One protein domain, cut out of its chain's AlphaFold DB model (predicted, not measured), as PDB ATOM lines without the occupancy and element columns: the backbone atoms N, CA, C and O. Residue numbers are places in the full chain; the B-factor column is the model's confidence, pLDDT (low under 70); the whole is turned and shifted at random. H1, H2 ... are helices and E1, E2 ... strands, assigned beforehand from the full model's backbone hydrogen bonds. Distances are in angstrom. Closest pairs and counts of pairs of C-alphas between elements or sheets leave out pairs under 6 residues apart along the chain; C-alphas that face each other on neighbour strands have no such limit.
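AT A GLANCE: This is residues 7 to 113 of the 187 residues of the protein "HTH cro/C1-type domain-containing protein" of Sulfuriferula multivorans (UniProt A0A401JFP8). A strongly twisted sheet of four strands is the middle layer, with the long helix H1 on one face and the equally long H2 on the other; a short third helix, H3, sits off the sheet near H1. From one edge of the sheet to the other the strands' lines turn by 90 degrees, and the last strand, E4, bends by 52 degrees at residue 63. The printed part has 107 residues, with three named helices and four named strands in the order H1 E1 E2 E3 E4 H2 H3. The sheet's order is E1 - E2 - E3 - E4, all antiparallel, and the class is mixed, helices and strands. The whole is compact, with a radius of gyration of the C-alphas of 13.6 A and spans of 38 by 32 by 23 A.

IN THESE COORDINATES: H1, residues 7 to 22, begins at C-alpha 7 at (158.129, 135.568, 192.467) and is 22.2 A long from first to last C-alpha. E1 is residues 30 to 34, 12.9 A, and E2 is residues 37 to 44, 22.0 A. E3, residues 47 to 56, measures 29.1 A, and E4, residues 59 to 68, measures 25.1 A. H2, residues 75 to 90, starts with C-alpha 75 at (177.611, 154.076, 185.465) and is 22.4 A long. H3, residues 102 to 108, is 10.0 A long and ends at C-alpha 108 at (167.127, 129.067, 202.355).

HOW THE PARTS SIT: The strands form a meander, each the antiparallel neighbour of the one before, and E1 and E4 are the edge strands. In the hairpin of E1 and E2, N 39 and O 31 are 2.9 A apart, within hydrogen-bond range; so are N 40 and O 51 of the hairpin E2 and E3, 2.9 A, and N 52 and O 64 of the hairpin E3 and E4, 2.7 A. H1 is on the sheet, its closest C-alphas to E2 being those of Ile 12 and Thr 42, 5.7 A apart. H2 is on the opposite face, at a height over the sheet of 8.9 A; it lies over E3 and runs along the strands, at 23 degrees to E3 on the local plane. The closest C-alphas of H2 and E4 are those of Leu 63 and Ala 81, 5.3 A apart. H3 is not on the sheet; it is close to H1 but not clearly touching, with the C-alphas of Gly 13 and Leu 106 6.9 A apart, at a steep tilt of 40 degrees, opposite ways. H1 and H2 are apart, and so are H2 and H3. In H1, H2 and H3 every O i to N i+4 pair is within hydrogen-bond range.

THE WHOLE: The two C-alphas farthest apart are those of Gly 46 and Glu 92, 40.1 A. The printed part has no cut. The link from H2 to H3, 11 residues, is long. The mean pLDDT of the printed part is 87.3; residues 69 to 71 and 92 to 99 are under 70.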
ATOM      1  N   THR A   7     158.131 135.758 193.930       89.75
ATOM      2  CA  THR A   7     158.129 135.568 192.467       89.75
ATOM      3  C   THR A   7     159.325 136.231 191.781       89.75
ATOM      4  O   THR A   7     159.899 135.674 190.851       89.75
ATOM      5  N   GLY A   8     159.731 137.421 192.237       91.25
ATOM      6  CA  GLY A   8     160.889 138.116 191.683       91.25
ATOM      7  C   GLY A   8     162.214 137.449 192.045       91.25
ATOM      8  O   GLY A   8     163.097 137.362 191.196       91.25
ATOM      9  N   LYS A   9     162.348 136.953 193.282       92.06
ATOM     10  CA  LYS A   9     163.513 136.160 193.702       92.06
ATOM     11  C   LYS A   9     163.610 134.871 192.885       92.06
ATOM     12  O   LYS A   9     164.685 134.588 192.365       92.06
ATOM     13  N   LYS A  10     162.476 134.184 192.696       91.94
ATOM     14  CA  LYS A  10     162.355 132.971 191.881       91.94
ATOM     15  C   LYS A  10     162.912 133.163 190.479       91.94
ATOM     16  O   LYS A  10     163.849 132.477 190.096       91.94
ATOM     17  N   ALA A  11     162.370 134.136 189.747       93.56
ATOM     18  CA  ALA A  11     162.739 134.379 188.357       93.56
ATOM     19  C   ALA A  11     164.238 134.681 188.210       93.56
ATOM     20  O   ALA A  11     164.889 134.187 187.294       93.56
ATOM     21  N   ILE A  12     164.809 135.453 189.143       94.69
ATOM     22  CA  ILE A  12     166.249 135.741 189.134       94.69
ATOM     23  C   ILE A  12     167.057 134.474 189.439       94.69
ATOM     24  O   ILE A  12     168.081 134.245 188.801       94.69
ATOM     25  N   GLY A  13     166.606 133.654 190.392       95.06
ATOM     26  CA  GLY A  13     167.227 132.371 190.719       95.06
ATOM     27  C   GLY A  13     167.277 131.423 189.525       95.06
ATOM     28  O   GLY A  13     168.348 130.933 189.175       95.06
ATOM     29  N   GLU A  14     166.140 131.232 188.855       95.19
ATOM     30  CA  GLU A  14     166.023 130.416 187.642       95.19
ATOM     31  C   GLU A  14     166.956 130.904 186.528       95.19
ATOM     32  O   GLU A  14     167.649 130.105 185.896       95.19
ATOM     33  N   ASP A  15     167.007 132.214 186.285       96.06
ATOM     34  CA  ASP A  15     167.835 132.803 185.233       96.06
ATOM     35  C   ASP A  15     169.329 132.687 185.532       96.06
ATOM     36  O   ASP A  15     170.104 132.314 184.651       96.06
ATOM     37  N   ILE A  16     169.748 132.954 186.772       96.12
ATOM     38  CA  ILE A  16     171.147 132.784 187.185       96.12
ATOM     39  C   ILE A  16     171.554 131.317 187.068       96.12
ATOM     40  O   ILE A  16     172.598 131.035 186.480       96.12
ATOM     41  N   LYS A  17     170.720 130.378 187.540       95.19
ATOM     42  CA  LYS A  17     170.987 128.943 187.378       95.19
ATOM     43  C   LYS A  17     171.069 128.567 185.903       95.19
ATOM     44  O   LYS A  17     171.996 127.872 185.506       95.19
ATOM     45  N   THR A  18     170.174 129.081 185.061       95.50
ATOM     46  CA  THR A  18     170.205 128.829 183.609       95.50
ATOM     47  C   THR A  18     171.554 129.229 183.006       95.50
ATOM     48  O   THR A  18     172.128 128.474 182.224       95.50
ATOM     49  N   VAL A  19     172.100 130.381 183.407       96.06
ATOM     50  CA  VAL A  19     173.427 130.832 182.966       96.06
ATOM     51  C   VAL A  19     174.542 129.966 183.547       96.06
ATOM     52  O   VAL A  19     175.441 129.596 182.802       96.06
ATOM     53  N   GLN A  20     174.463 129.585 184.823       93.19
ATOM     54  CA  GLN A  20     175.437 128.695 185.462       93.19
ATOM     55  C   GLN A  20     175.537 127.337 184.745       93.19
ATOM     56  O   GLN A  20     176.640 126.874 184.470       93.19
ATOM     57  N   PHE A  21     174.403 126.717 184.402       91.31
ATOM     58  CA  PHE A  21     174.361 125.424 183.705       91.31
ATOM     59  C   PHE A  21     174.679 125.523 182.208       91.31
ATOM     60  O   PHE A  21     175.136 124.550 181.610       91.31
ATOM     61  N   GLY A  22     174.373 126.662 181.584       90.81
ATOM     62  CA  GLY A  22     174.379 126.815 180.129       90.81
ATOM     63  C   GLY A  22     175.457 127.730 179.563       90.81
ATOM     64  O   GLY A  22     175.435 127.976 178.357       90.81
ATOM     65  N   TRP A  23     176.346 128.292 180.388       91.69
ATOM     66  CA  TRP A  23     177.393 129.213 179.933       91.69
ATOM     67  C   TRP A  23     178.147 128.624 178.725       91.69
ATOM     68  O   TRP A  23     178.621 127.495 178.791       91.69
ATOM     69  N   THR A  24     178.276 129.294 177.572       90.38
ATOM     70  CA  THR A  24     178.133 130.718 177.206       90.38
ATOM     71  C   THR A  24     176.799 131.070 176.516       90.38
ATOM     72  O   THR A  24     176.749 131.258 175.294       90.38
ATOM     73  N   LEU A  25     175.697 131.182 177.269       88.00
ATOM     74  CA  LEU A  25     174.413 131.640 176.715       88.00
ATOM     75  C   LEU A  25     174.511 133.076 176.175       88.00
ATOM     76  O   LEU A  25     175.248 133.905 176.702       88.00
ATOM     77  N   GLY A  26     173.746 133.367 175.123       88.31
ATOM     78  CA  GLY A  26     173.689 134.687 174.499       88.31
ATOM     79  C   GLY A  26     172.446 135.495 174.874       88.31
ATOM     80  O   GLY A  26     171.692 135.185 175.802       88.31
ATOM     81  N   MET A  27     172.201 136.537 174.083       88.31
ATOM     82  CA  MET A  27     170.975 137.327 174.162       88.31
ATOM     83  C   MET A  27     169.731 136.451 173.915       88.31
ATOM     84  O   MET A  27     169.786 135.543 173.084       88.31
ATOM     85  N   PRO A  28     168.591 136.741 174.573       90.38
ATOM     86  CA  PRO A  28     168.311 137.926 175.394       90.38
ATOM     87  C   PRO A  28     168.689 137.805 176.880       90.38
ATOM     88  O   PRO A  28     168.589 138.812 177.584       90.38
ATOM     89  N   LEU A  29     169.076 136.612 177.345       93.25
ATOM     90  CA  LEU A  29     169.315 136.322 178.762       93.25
ATOM     91  C   LEU A  29     170.647 136.889 179.251       93.25
ATOM     92  O   LEU A  29     170.696 137.466 180.334       93.25
ATOM     93  N   VAL A  30     171.705 136.771 178.445       95.31
ATOM     94  CA  VAL A  30     173.036 137.276 178.800       95.31
ATOM     95  C   VAL A  30     173.527 138.299 177.789       95.31
ATOM     96  O   VAL A  30     173.346 138.148 176.580       95.31
ATOM     97  N   ALA A  31     174.159 139.355 178.294       94.25
ATOM     98  CA  ALA A  31     174.862 140.335 177.481       94.25
ATOM     99  C   ALA A  31     176.235 140.654 178.076       94.25
ATOM    100  O   ALA A  31     176.407 140.676 179.296       94.25
ATOM    101  N   HIS A  32     177.197 140.936 177.201       95.00
ATOM    102  CA  HIS A  32     178.464 141.541 177.603       95.00
ATOM    103  C   HIS A  32     178.226 142.989 178.039       95.00
ATOM    104  O   HIS A  32     177.383 143.679 177.454       95.00
ATOM    105  N   VAL A  33     178.944 143.436 179.071       92.25
ATOM    106  CA  VAL A  33     178.866 144.814 179.567       92.25
ATOM    107  C   VAL A  33     180.165 145.552 179.273       92.25
ATOM    108  O   VAL A  33     180.183 146.428 178.412       92.25
ATOM    109  N   GLU A  34     181.237 145.219 179.991       92.44
ATOM    110  CA  GLU A  34     182.540 145.869 179.854       92.44
ATOM    111  C   GLU A  34     183.642 144.992 180.459       92.44
ATOM    112  O   GLU A  34     183.454 144.380 181.513       92.44
ATOM    113  N   GLY A  35     184.809 144.929 179.809       90.81
ATOM    114  CA  GLY A  35     185.918 144.091 180.267       90.81
ATOM    115  C   GLY A  35     185.496 142.623 180.394       90.81
ATOM    116  O   GLY A  35     184.948 142.056 179.452       90.81
ATOM    117  N   GLY A  36     185.724 142.019 181.562       92.19
ATOM    118  CA  GLY A  36     185.268 140.658 181.883       92.19
ATOM    119  C   GLY A  36     183.857 140.569 182.478       92.19
ATOM    120  O   GLY A  36     183.442 139.479 182.860       92.19
ATOM    121  N   ILE A  37     183.134 141.689 182.604       95.81
ATOM    122  CA  ILE A  37     181.830 141.742 183.275       95.81
ATOM    123  C   ILE A  37     180.699 141.485 182.276       95.81
ATOM    124  O   ILE A  37     180.605 142.117 181.218       95.81
ATOM    125  N   TRP A  38     179.796 140.596 182.673       96.81
ATOM    126  CA  TRP A  38     178.585 140.214 181.953       96.81
ATOM    127  C   TRP A  38     177.346 140.528 182.791       96.81
ATOM    128  O   TRP A  38     177.438 140.712 184.003       96.81
ATOM    129  N   GLU A  39     176.174 140.589 182.159       95.94
ATOM    130  CA  GLU A  39     174.891 140.731 182.850       95.94
ATOM    131  C   GLU A  39     173.950 139.563 182.546       95.94
ATOM    132  O   GLU A  39     173.713 139.249 181.382       95.94
ATOM    133  N   VAL A  40     173.354 138.979 183.589       96.56
ATOM    134  CA  VAL A  40     172.113 138.198 183.480       96.56
ATOM    135  C   VAL A  40     170.937 139.169 183.492       96.56
ATOM    136  O   VAL A  40     170.892 140.087 184.316       96.56
ATOM    137  N   ARG A  41     169.990 138.990 182.571       94.44
ATOM    138  CA  ARG A  41     168.851 139.885 182.345       94.44
ATOM    139  C   ARG A  41     167.538 139.177 182.651       94.44
ATOM    140  O   ARG A  41     166.938 138.573 181.767       94.44
ATOM    141  N   THR A  42     167.041 139.373 183.863       94.38
ATOM    142  CA  THR A  42     165.775 138.784 184.297       94.38
ATOM    143  C   THR A  42     164.613 139.724 184.055       94.38
ATOM    144  O   THR A  42     164.575 140.848 184.567       94.38
ATOM    145  N   ARG A  43     163.633 139.260 183.279       91.38
ATOM    146  CA  ARG A  43     162.366 139.972 183.099       91.38
ATOM    147  C   ARG A  43     161.474 139.726 184.310       91.38
ATOM    148  O   ARG A  43     161.234 138.593 184.700       91.38
ATOM    149  N   LEU A  44     160.986 140.812 184.884       88.94
ATOM    150  CA  LEU A  44     160.021 140.832 185.972       88.94
ATOM    151  C   LEU A  44     158.783 141.606 185.510       88.94
ATOM    152  O   LEU A  44     158.802 142.241 184.453       88.94
ATOM    153  N   ASP A  45     157.733 141.613 186.327       85.38
ATOM    154  CA  ASP A  45     156.523 142.382 186.033       85.38
ATOM    155  C   ASP A  45     156.839 143.882 185.854       85.38
ATOM    156  O   ASP A  45     157.295 144.559 186.782       85.38
ATOM    157  N   GLY A  46     156.717 144.365 184.613       83.75
ATOM    158  CA  GLY A  46     156.995 145.744 184.199       83.75
ATOM    159  C   GLY A  46     158.451 146.230 184.314       83.75
ATOM    160  O   GLY A  46     158.711 147.409 184.074       83.75
ATOM    161  N   ARG A  47     159.423 145.382 184.681       88.44
ATOM    162  CA  ARG A  47     160.817 145.802 184.953       88.44
ATOM    163  C   ARG A  47     161.842 144.727 184.606       88.44
ATOM    164  O   ARG A  47     161.504 143.569 184.400       88.44
ATOM    165  N   ILE A  48     163.121 145.101 184.553       89.69
ATOM    166  CA  ILE A  48     164.224 144.158 184.314       89.69
ATOM    167  C   ILE A  48     165.182 144.212 185.500       89.69
ATOM    168  O   ILE A  48     165.710 145.278 185.824       89.69
ATOM    169  N   ALA A  49     165.412 143.068 186.133       93.19
ATOM    170  CA  ALA A  49     166.521 142.895 187.055       93.19
ATOM    171  C   ALA A  49     167.784 142.544 186.268       93.19
ATOM    172  O   ALA A  49     167.737 141.812 185.278       93.19
ATOM    173  N   ARG A  50     168.914 143.099 186.695       94.00
ATOM    174  CA  ARG A  50     170.224 142.788 186.136       94.00
ATOM    175  C   ARG A  50     171.135 142.303 187.232       94.00
ATOM    176  O   ARG A  50     171.260 142.989 188.245       94.00
ATOM    177  N   THR A  51     171.786 141.180 186.981       95.62
ATOM    178  CA  THR A  51     172.828 140.640 187.850       95.62
ATOM    179  C   THR A  51     174.138 140.662 187.080       95.62
ATOM    180  O   THR A  51     174.303 139.926 186.112       95.62
ATOM    181  N   LEU A  52     175.041 141.552 187.482       95.94
ATOM    182  CA  LEU A  52     176.395 141.648 186.956       95.94
ATOM    183  C   LEU A  52     177.244 140.522 187.538       95.94
ATOM    184  O   LEU A  52     177.198 140.285 188.746       95.94
ATOM    185  N   PHE A  53     178.019 139.853 186.694       96.31
ATOM    186  CA  PHE A  53     178.865 138.735 187.093       96.31
ATOM    187  C   PHE A  53     180.158 138.671 186.273       96.31
ATOM    188  O   PHE A  53     180.280 139.311 185.227       96.31
ATOM    189  N   VAL A  54     181.111 137.879 186.759       95.69
ATOM    190  CA  VAL A  54     182.348 137.498 186.062       95.69
ATOM    191  C   VAL A  54     182.505 135.976 186.108       95.69
ATOM    192  O   VAL A  54     181.912 135.320 186.968       95.69
ATOM    193  N   THR A  55     183.307 135.411 185.207       92.94
ATOM    194  CA  THR A  55     183.765 134.019 185.303       92.94
ATOM    195  C   THR A  55     185.244 133.978 185.669       92.94
ATOM    196  O   THR A  55     186.067 134.467 184.898       92.94
ATOM    197  N   GLU A  56     185.577 133.384 186.812       88.81
ATOM    198  CA  GLU A  56     186.947 133.245 187.329       88.81
ATOM    199  C   GLU A  56     187.141 131.817 187.848       88.81
ATOM    200  O   GLU A  56     186.305 131.316 188.595       88.81
ATOM    201  N   GLY A  57     188.214 131.131 187.441       84.44
ATOM    202  CA  GLY A  57     188.527 129.780 187.939       84.44
ATOM    203  C   GLY A  57     187.426 128.727 187.722       84.44
ATOM    204  O   GLY A  57     187.295 127.808 188.521       84.44
ATOM    205  N   GLY A  58     186.595 128.879 186.684       85.12
ATOM    206  CA  GLY A  58     185.435 128.008 186.437       85.12
ATOM    207  C   GLY A  58     184.195 128.342 187.276       85.12
ATOM    208  O   GLY A  58     183.157 127.711 187.102       85.12
ATOM    209  N   MET A  59     184.266 129.355 188.141       87.94
ATOM    210  CA  MET A  59     183.144 129.831 188.944       87.94
ATOM    211  C   MET A  59     182.488 131.054 188.312       87.94
ATOM    212  O   MET A  59     183.153 131.962 187.813       87.94
ATOM    213  N   MET A  60     181.159 131.098 188.388       92.81
ATOM    214  CA  MET A  60     180.369 132.291 188.103       92.81
ATOM    215  C   MET A  60     180.229 133.103 189.392       92.81
ATOM    216  O   MET A  60     179.600 132.646 190.344       92.81
ATOM    217  N   ILE A  61     180.792 134.309 189.423       93.62
ATOM    218  CA  ILE A  61     180.809 135.155 190.621       93.62
ATOM    219  C   ILE A  61     179.889 136.349 190.403       93.62
ATOM    220  O   ILE A  61     180.122 137.178 189.520       93.62
ATOM    221  N   LEU A  62     178.832 136.438 191.213       94.50
ATOM    222  CA  LEU A  62     177.854 137.522 191.154       94.50
ATOM    223  C   LEU A  62     178.425 138.764 191.844       94.50
ATOM    224  O   LEU A  62     178.636 138.780 193.052       94.50
ATOM    225  N   LEU A  63     178.652 139.821 191.072       93.81
ATOM    226  CA  LEU A  63     179.258 141.054 191.561       93.81
ATOM    227  C   LEU A  63     178.209 141.992 192.139       93.81
ATOM    228  O   LEU A  63     178.424 142.592 193.184       93.81
ATOM    229  N   HIS A  64     177.080 142.177 191.455       92.31
ATOM    230  CA  HIS A  64     176.067 143.146 191.872       92.31
ATOM    231  C   HIS A  64     174.724 142.901 191.191       92.31
ATOM    232  O   HIS A  64     174.692 142.544 190.020       92.31
ATOM    233  N   ALA A  65     173.613 143.144 191.888       91.69
ATOM    234  CA  ALA A  65     172.275 143.008 191.321       91.69
ATOM    235  C   ALA A  65     171.422 144.252 191.581       91.69
ATOM    236  O   ALA A  65     171.352 144.740 192.710       91.69
ATOM    237  N   PHE A  66     170.721 144.735 190.553       91.06
ATOM    238  CA  PHE A  66     169.900 145.944 190.630       91.06
ATOM    239  C   PHE A  66     168.659 145.871 189.728       91.06
ATOM    240  O   PHE A  66     168.613 145.127 188.746       91.06
ATOM    241  N   ILE A  67     167.634 146.666 190.056       88.75
ATOM    242  CA  ILE A  67     166.453 146.850 189.202       88.75
ATOM    243  C   ILE A  67     166.700 148.025 188.269       88.75
ATOM    244  O   ILE A  67     166.908 149.163 188.691       88.75
ATOM    245  N   LYS A  68     166.649 147.743 186.975       77.62
ATOM    246  CA  LYS A  68     166.896 148.713 185.923       77.62
ATOM    247  C   LYS A  68     165.752 149.730 185.848       77.62
ATOM    248  O   LYS A  68     164.622 149.362 185.544       77.62
ATOM    249  N   LYS A  69     166.065 151.013 186.067       69.00
ATOM    250  CA  LYS A  69     165.151 152.148 185.814       69.00
ATOM    251  C   LYS A  69     165.369 152.815 184.442       69.00
ATOM    252  O   LYS A  69     164.484 153.508 183.963       69.00
ATOM    253  N   GLN A  70     166.530 152.615 183.806       63.59
ATOM    254  CA  GLN A  70     166.941 153.255 182.540       63.59
ATOM    255  C   GLN A  70     167.536 152.235 181.556       63.59
ATOM    256  O   GLN A  70     168.066 151.223 181.990       63.59
ATOM    257  N   GLN A  71     167.498 152.479 180.237       60.72
ATOM    258  CA  GLN A  71     167.814 151.477 179.197       60.72
ATOM    259  C   GLN A  71     169.285 151.015 179.108       60.72
ATOM    260  O   GLN A  71     169.531 149.893 178.655       60.72
ATOM    261  N   LYS A  72     170.261 151.804 179.565       72.69
ATOM    262  CA  LYS A  72     171.675 151.391 179.685       72.69
ATOM    263  C   LYS A  72     172.019 151.071 181.141       72.69
ATOM    264  O   LYS A  72     171.320 151.523 182.044       72.69
ATOM    265  N   THR A  73     173.067 150.276 181.367       74.12
ATOM    266  CA  THR A  73     173.576 150.031 182.728       74.12
ATOM    267  C   THR A  73     174.054 151.362 183.300       74.12
ATOM    268  O   THR A  73     174.911 151.992 182.675       74.12
ATOM    269  N   PRO A  74     173.475 151.852 184.410       81.94
ATOM    270  CA  PRO A  74     173.906 153.120 184.976       81.94
ATOM    271  C   PRO A  74     175.369 153.020 185.417       81.94
ATOM    272  O   PRO A  74     175.751 152.037 186.052       81.94
ATOM    273  N   LYS A  75     176.179 154.042 185.109       86.62
ATOM    274  CA  LYS A  75     177.611 154.076 185.465       86.62
ATOM    275  C   LYS A  75     177.888 153.765 186.945       86.62
ATOM    276  O   LYS A  75     178.808 152.997 187.189       86.62
ATOM    277  N   PRO A  76     177.103 154.261 187.927       89.62
ATOM    278  CA  PRO A  76     177.343 153.928 189.333       89.62
ATOM    279  C   PRO A  76     177.277 152.424 189.632       89.62
ATOM    280  O   PRO A  76     178.088 151.918 190.400       89.62
ATOM    281  N   GLU A  77     176.355 151.702 188.988       92.31
ATOM    282  CA  GLU A  77     176.187 150.256 189.182       92.31
ATOM    283  C   GLU A  77     177.370 149.478 188.589       92.31
ATOM    284  O   GLU A  77     177.825 148.493 189.170       92.31
ATOM    285  N   LEU A  78     177.885 149.938 187.442       91.06
ATOM    286  CA  LEU A  78     179.063 149.353 186.806       91.06
ATOM    287  C   LEU A  78     180.334 149.631 187.616       91.06
ATOM    288  O   LEU A  78     181.102 148.705 187.855       91.06
ATOM    289  N   ASN A  79     180.517 150.864 188.092       93.50
ATOM    290  CA  ASN A  79     181.657 151.237 188.930       93.50
ATOM    291  C   ASN A  79     181.713 150.371 190.197       93.50
ATOM    292  O   ASN A  79     182.776 149.879 190.565       93.50
ATOM    293  N   LEU A  80     180.563 150.129 190.838       93.81
ATOM    294  CA  LEU A  80     180.484 149.252 192.006       93.81
ATOM    295  C   LEU A  80     180.876 147.805 191.671       93.81
ATOM    296  O   LEU A  80     181.579 147.162 192.448       93.81
ATOM    297  N   ALA A  81     180.440 147.280 190.523       94.06
ATOM    298  CA  ALA A  81     180.825 145.939 190.090       94.06
ATOM    299  C   ALA A  81     182.324 145.837 189.760       94.06
ATOM    300  O   ALA A  81     182.949 144.839 190.108       94.06
ATOM    301  N   GLN A  82     182.909 146.868 189.143       94.56
ATOM    302  CA  GLN A  82     184.348 146.942 188.876       94.56
ATOM    303  C   GLN A  82     185.165 146.990 190.170       94.56
ATOM    304  O   GLN A  82     186.152 146.267 190.286       94.56
ATOM    305  N   GLU A  83     184.729 147.771 191.158       93.50
ATOM    306  CA  GLU A  83     185.371 147.833 192.474       93.50
ATOM    307  C   GLU A  83     185.335 146.466 193.176       93.50
ATOM    308  O   GLU A  83     186.364 145.970 193.627       93.50
ATOM    309  N   ARG A  84     184.179 145.787 193.178       93.88
ATOM    310  CA  ARG A  84     184.061 144.428 193.736       93.88
ATOM    311  C   ARG A  84     184.935 143.410 193.000       93.88
ATOM    312  O   ARG A  84     185.529 142.548 193.639       93.88
ATOM    313  N   LEU A  85     185.039 143.513 191.674       92.44
ATOM    314  CA  LEU A  85     185.913 142.652 190.873       92.44
ATOM    315  C   LEU A  85     187.395 142.890 191.189       92.44
ATOM    316  O   LEU A  85     188.169 141.938 191.268       92.44
ATOM    317  N   LYS A  86     187.797 144.150 191.371       91.69
ATOM    318  CA  LYS A  86     189.158 144.502 191.776       91.69
ATOM    319  C   LYS A  86     189.486 143.890 193.138       91.69
ATOM    320  O   LYS A  86     190.463 143.157 193.246       91.69
ATOM    321  N   GLN A  87     188.616 144.088 194.126       89.50
ATOM    322  CA  GLN A  87     188.779 143.512 195.463       89.50
ATOM    323  C   GLN A  87     188.886 141.983 195.421       89.50
ATOM    324  O   GLN A  87     189.749 141.414 196.088       89.50
ATOM    325  N   LEU A  88     188.035 141.318 194.631       87.81
ATOM    326  CA  LEU A  88     188.059 139.865 194.436       87.81
ATOM    327  C   LEU A  88     189.413 139.361 193.920       87.81
ATOM    328  O   LEU A  88     189.841 138.287 194.315       87.81
ATOM    329  N   ARG A  89     190.071 140.114 193.034       88.38
ATOM    330  CA  ARG A  89     191.360 139.727 192.440       88.38
ATOM    331  C   ARG A  89     192.562 140.082 193.315       88.38
ATOM    332  O   ARG A  89     193.604 139.456 193.176       88.38
ATOM    333  N   GLU A  90     192.435 141.090 194.176       85.69
ATOM    334  CA  GLU A  90     193.509 141.554 195.067       85.69
ATOM    335  C   GLU A  90     193.623 140.742 196.363       85.69
ATOM    336  O   GLU A  90     194.695 140.678 196.958       85.69
ATOM    337  N   THR A  91     192.538 140.108 196.806       70.88
ATOM    338  CA  THR A  91     192.556 139.172 197.940       70.88
ATOM    339  C   THR A  91     192.509 137.751 197.396       70.88
ATOM    340  O   THR A  91     191.641 137.433 196.591       70.88
ATOM    341  N   GLU A  92     193.438 136.885 197.807       60.56
ATOM    342  CA  GLU A  92     193.455 135.466 197.428       60.56
ATOM    343  C   GLU A  92     192.185 134.757 197.933       60.56
ATOM    344  O   GLU A  92     192.193 134.187 199.013       60.56
ATOM    345  N   MET A  93     191.069 134.830 197.196       57.25
ATOM    346  CA  MET A  93     189.782 134.133 197.412       57.25
ATOM    347  C   MET A  93     189.149 134.181 198.826       57.25
ATOM    348  O   MET A  93     188.044 133.677 199.008       57.25
ATOM    349  N   SER A  94     189.758 134.839 199.814       52.34
ATOM    350  CA  SER A  94     189.253 135.022 201.174       52.34
ATOM    351  C   SER A  94     188.805 136.469 201.361       52.34
ATOM    352  O   SER A  94     189.365 137.231 202.151       52.34
ATOM    353  N   ASN A  95     187.825 136.895 200.571       54.62
ATOM    354  CA  ASN A  95     187.303 138.247 200.688       54.62
ATOM    355  C   ASN A  95     186.087 138.246 201.615       54.62
ATOM    356  O   ASN A  95     185.159 137.467 201.409       54.62
ATOM    357  N   ALA A  96     186.038 139.172 202.575       47.84
ATOM    358  CA  ALA A  96     184.905 139.341 203.497       47.84
ATOM    359  C   ALA A  96     183.559 139.629 202.786       47.84
ATOM    360  O   ALA A  96     182.502 139.601 203.411       47.84
ATOM    361  N   HIS A  97     183.604 139.909 201.478       47.69
ATOM    362  CA  HIS A  97     182.458 140.200 200.618       47.69
ATOM    363  C   HIS A  97     182.080 139.057 199.662       47.69
ATOM    364  O   HIS A  97     181.106 139.203 198.920       47.69
ATOM    365  N   VAL A  98     182.813 137.935 199.656       59.09
ATOM    366  CA  VAL A  98     182.321 136.698 199.034       59.09
ATOM    367  C   VAL A  98     181.252 136.153 199.976       59.09
ATOM    368  O   VAL A  98     181.553 135.648 201.055       59.09
ATOM    369  N   GLY A  99     179.989 136.368 199.611       60.53
ATOM    370  CA  GLY A  99     178.855 135.809 200.344       60.53
ATOM    371  C   GLY A  99     178.815 134.281 200.258       60.53
ATOM    372  O   GLY A  99     179.631 133.663 199.575       60.53
ATOM    373  N   SER A 100     177.829 133.679 200.925       73.19
ATOM    374  CA  SER A 100     177.509 132.258 200.755       73.19
ATOM    375  C   SER A 100     177.248 131.914 199.284       73.19
ATOM    376  O   SER A 100     176.982 132.801 198.456       73.19
ATOM    377  N   ALA A 101     177.339 130.628 198.942       85.56
ATOM    378  CA  ALA A 101     177.059 130.200 197.584       85.56
ATOM    379  C   ALA A 101     175.632 130.617 197.206       85.56
ATOM    380  O   ALA A 101     174.718 130.624 198.032       85.56
ATOM    381  N   PHE A 102     175.417 130.982 195.941       87.75
ATOM    382  CA  PHE A 102     174.080 131.393 195.505       87.75
ATOM    383  C   PHE A 102     173.044 130.270 195.689       87.75
ATOM    384  O   PHE A 102     171.879 130.549 195.967       87.75
ATOM    385  N   ASP A 103     173.484 129.014 195.609       87.62
ATOM    386  CA  ASP A 103     172.650 127.847 195.888       87.62
ATOM    387  C   ASP A 103     172.194 127.792 197.355       87.62
ATOM    388  O   ASP A 103     171.046 127.427 197.595       87.62
ATOM    389  N   ASP A 104     173.008 128.255 198.313       90.44
ATOM    390  CA  ASP A 104     172.613 128.347 199.728       90.44
ATOM    391  C   ASP A 104     171.447 129.326 199.896       90.44
ATOM    392  O   ASP A 104     170.451 129.020 200.546       90.44
ATOM    393  N   PHE A 105     171.516 130.486 199.231       89.81
ATOM    394  CA  PHE A 105     170.414 131.452 199.221       89.81
ATOM    395  C   PHE A 105     169.133 130.852 198.617       89.81
ATOM    396  O   PHE A 105     168.039 131.075 199.136       89.81
ATOM    397  N   LEU A 106     169.245 130.093 197.523       90.56
ATOM    398  CA  LEU A 106     168.085 129.437 196.918       90.56
ATOM    399  C   LEU A 106     167.521 128.323 197.808       90.56
ATOM    400  O   LEU A 106     166.307 128.120 197.811       90.56
ATOM    401  N   ALA A 107     168.371 127.612 198.550       90.75
ATOM    402  CA  ALA A 107     167.953 126.592 199.503       90.75
ATOM    403  C   ALA A 107     167.222 127.216 200.701       90.75
ATOM    404  O   ALA A 107     166.133 126.762 201.050       90.75
ATOM    405  N   GLU A 108     167.758 128.301 201.269       91.06
ATOM    406  CA  GLU A 108     167.127 129.067 202.355       91.06
ATOM    407  C   GLU A 108     165.736 129.595 201.970       91.06
ATOM    408  O   GLU A 108     164.821 129.611 202.791       91.06
ATOM    409  N   GLU A 109     165.555 130.009 200.714       91.00
ATOM    410  CA  GLU A 109     164.267 130.486 200.193       91.00
ATOM    411  C   GLU A 109     163.360 129.337 199.688       91.00
ATOM    412  O   GLU A 109     162.282 129.606 199.154       91.00
ATOM    413  N   ALA A 110     163.769 128.069 199.848       92.25
ATOM    414  CA  ALA A 110     163.066 126.863 199.387       92.25
ATOM    415  C   ALA A 110     162.764 126.843 197.872       92.25
ATOM    416  O   ALA A 110     161.702 126.402 197.433       92.25
ATOM    417  N   MET A 111     163.704 127.338 197.058       93.62
ATOM    418  CA  MET A 111     163.558 127.490 195.600       93.62
ATOM    419  C   MET A 111     164.607 126.720 194.791       93.62
ATOM    420  O   MET A 111     164.515 126.699 193.564       93.62
ATOM    421  N   LEU A 112     165.619 126.137 195.442       91.81
ATOM    422  CA  LEU A 112     166.779 125.545 194.767       91.81
ATOM    423  C   LEU A 112     166.390 124.444 193.773       91.81
ATOM    424  O   LEU A 112     166.830 124.484 192.622       91.81
ATOM    425  N   ASP A 113     165.550 123.500 194.192       91.06
ATOM    426  CA  ASP A 113     165.162 122.356 193.361       91.06
ATOM    427  C   ASP A 113     164.393 122.803 192.118       91.06
ATOM    428  O   ASP A 113     164.697 122.399 190.993       91.06
TER     429      ASP A 113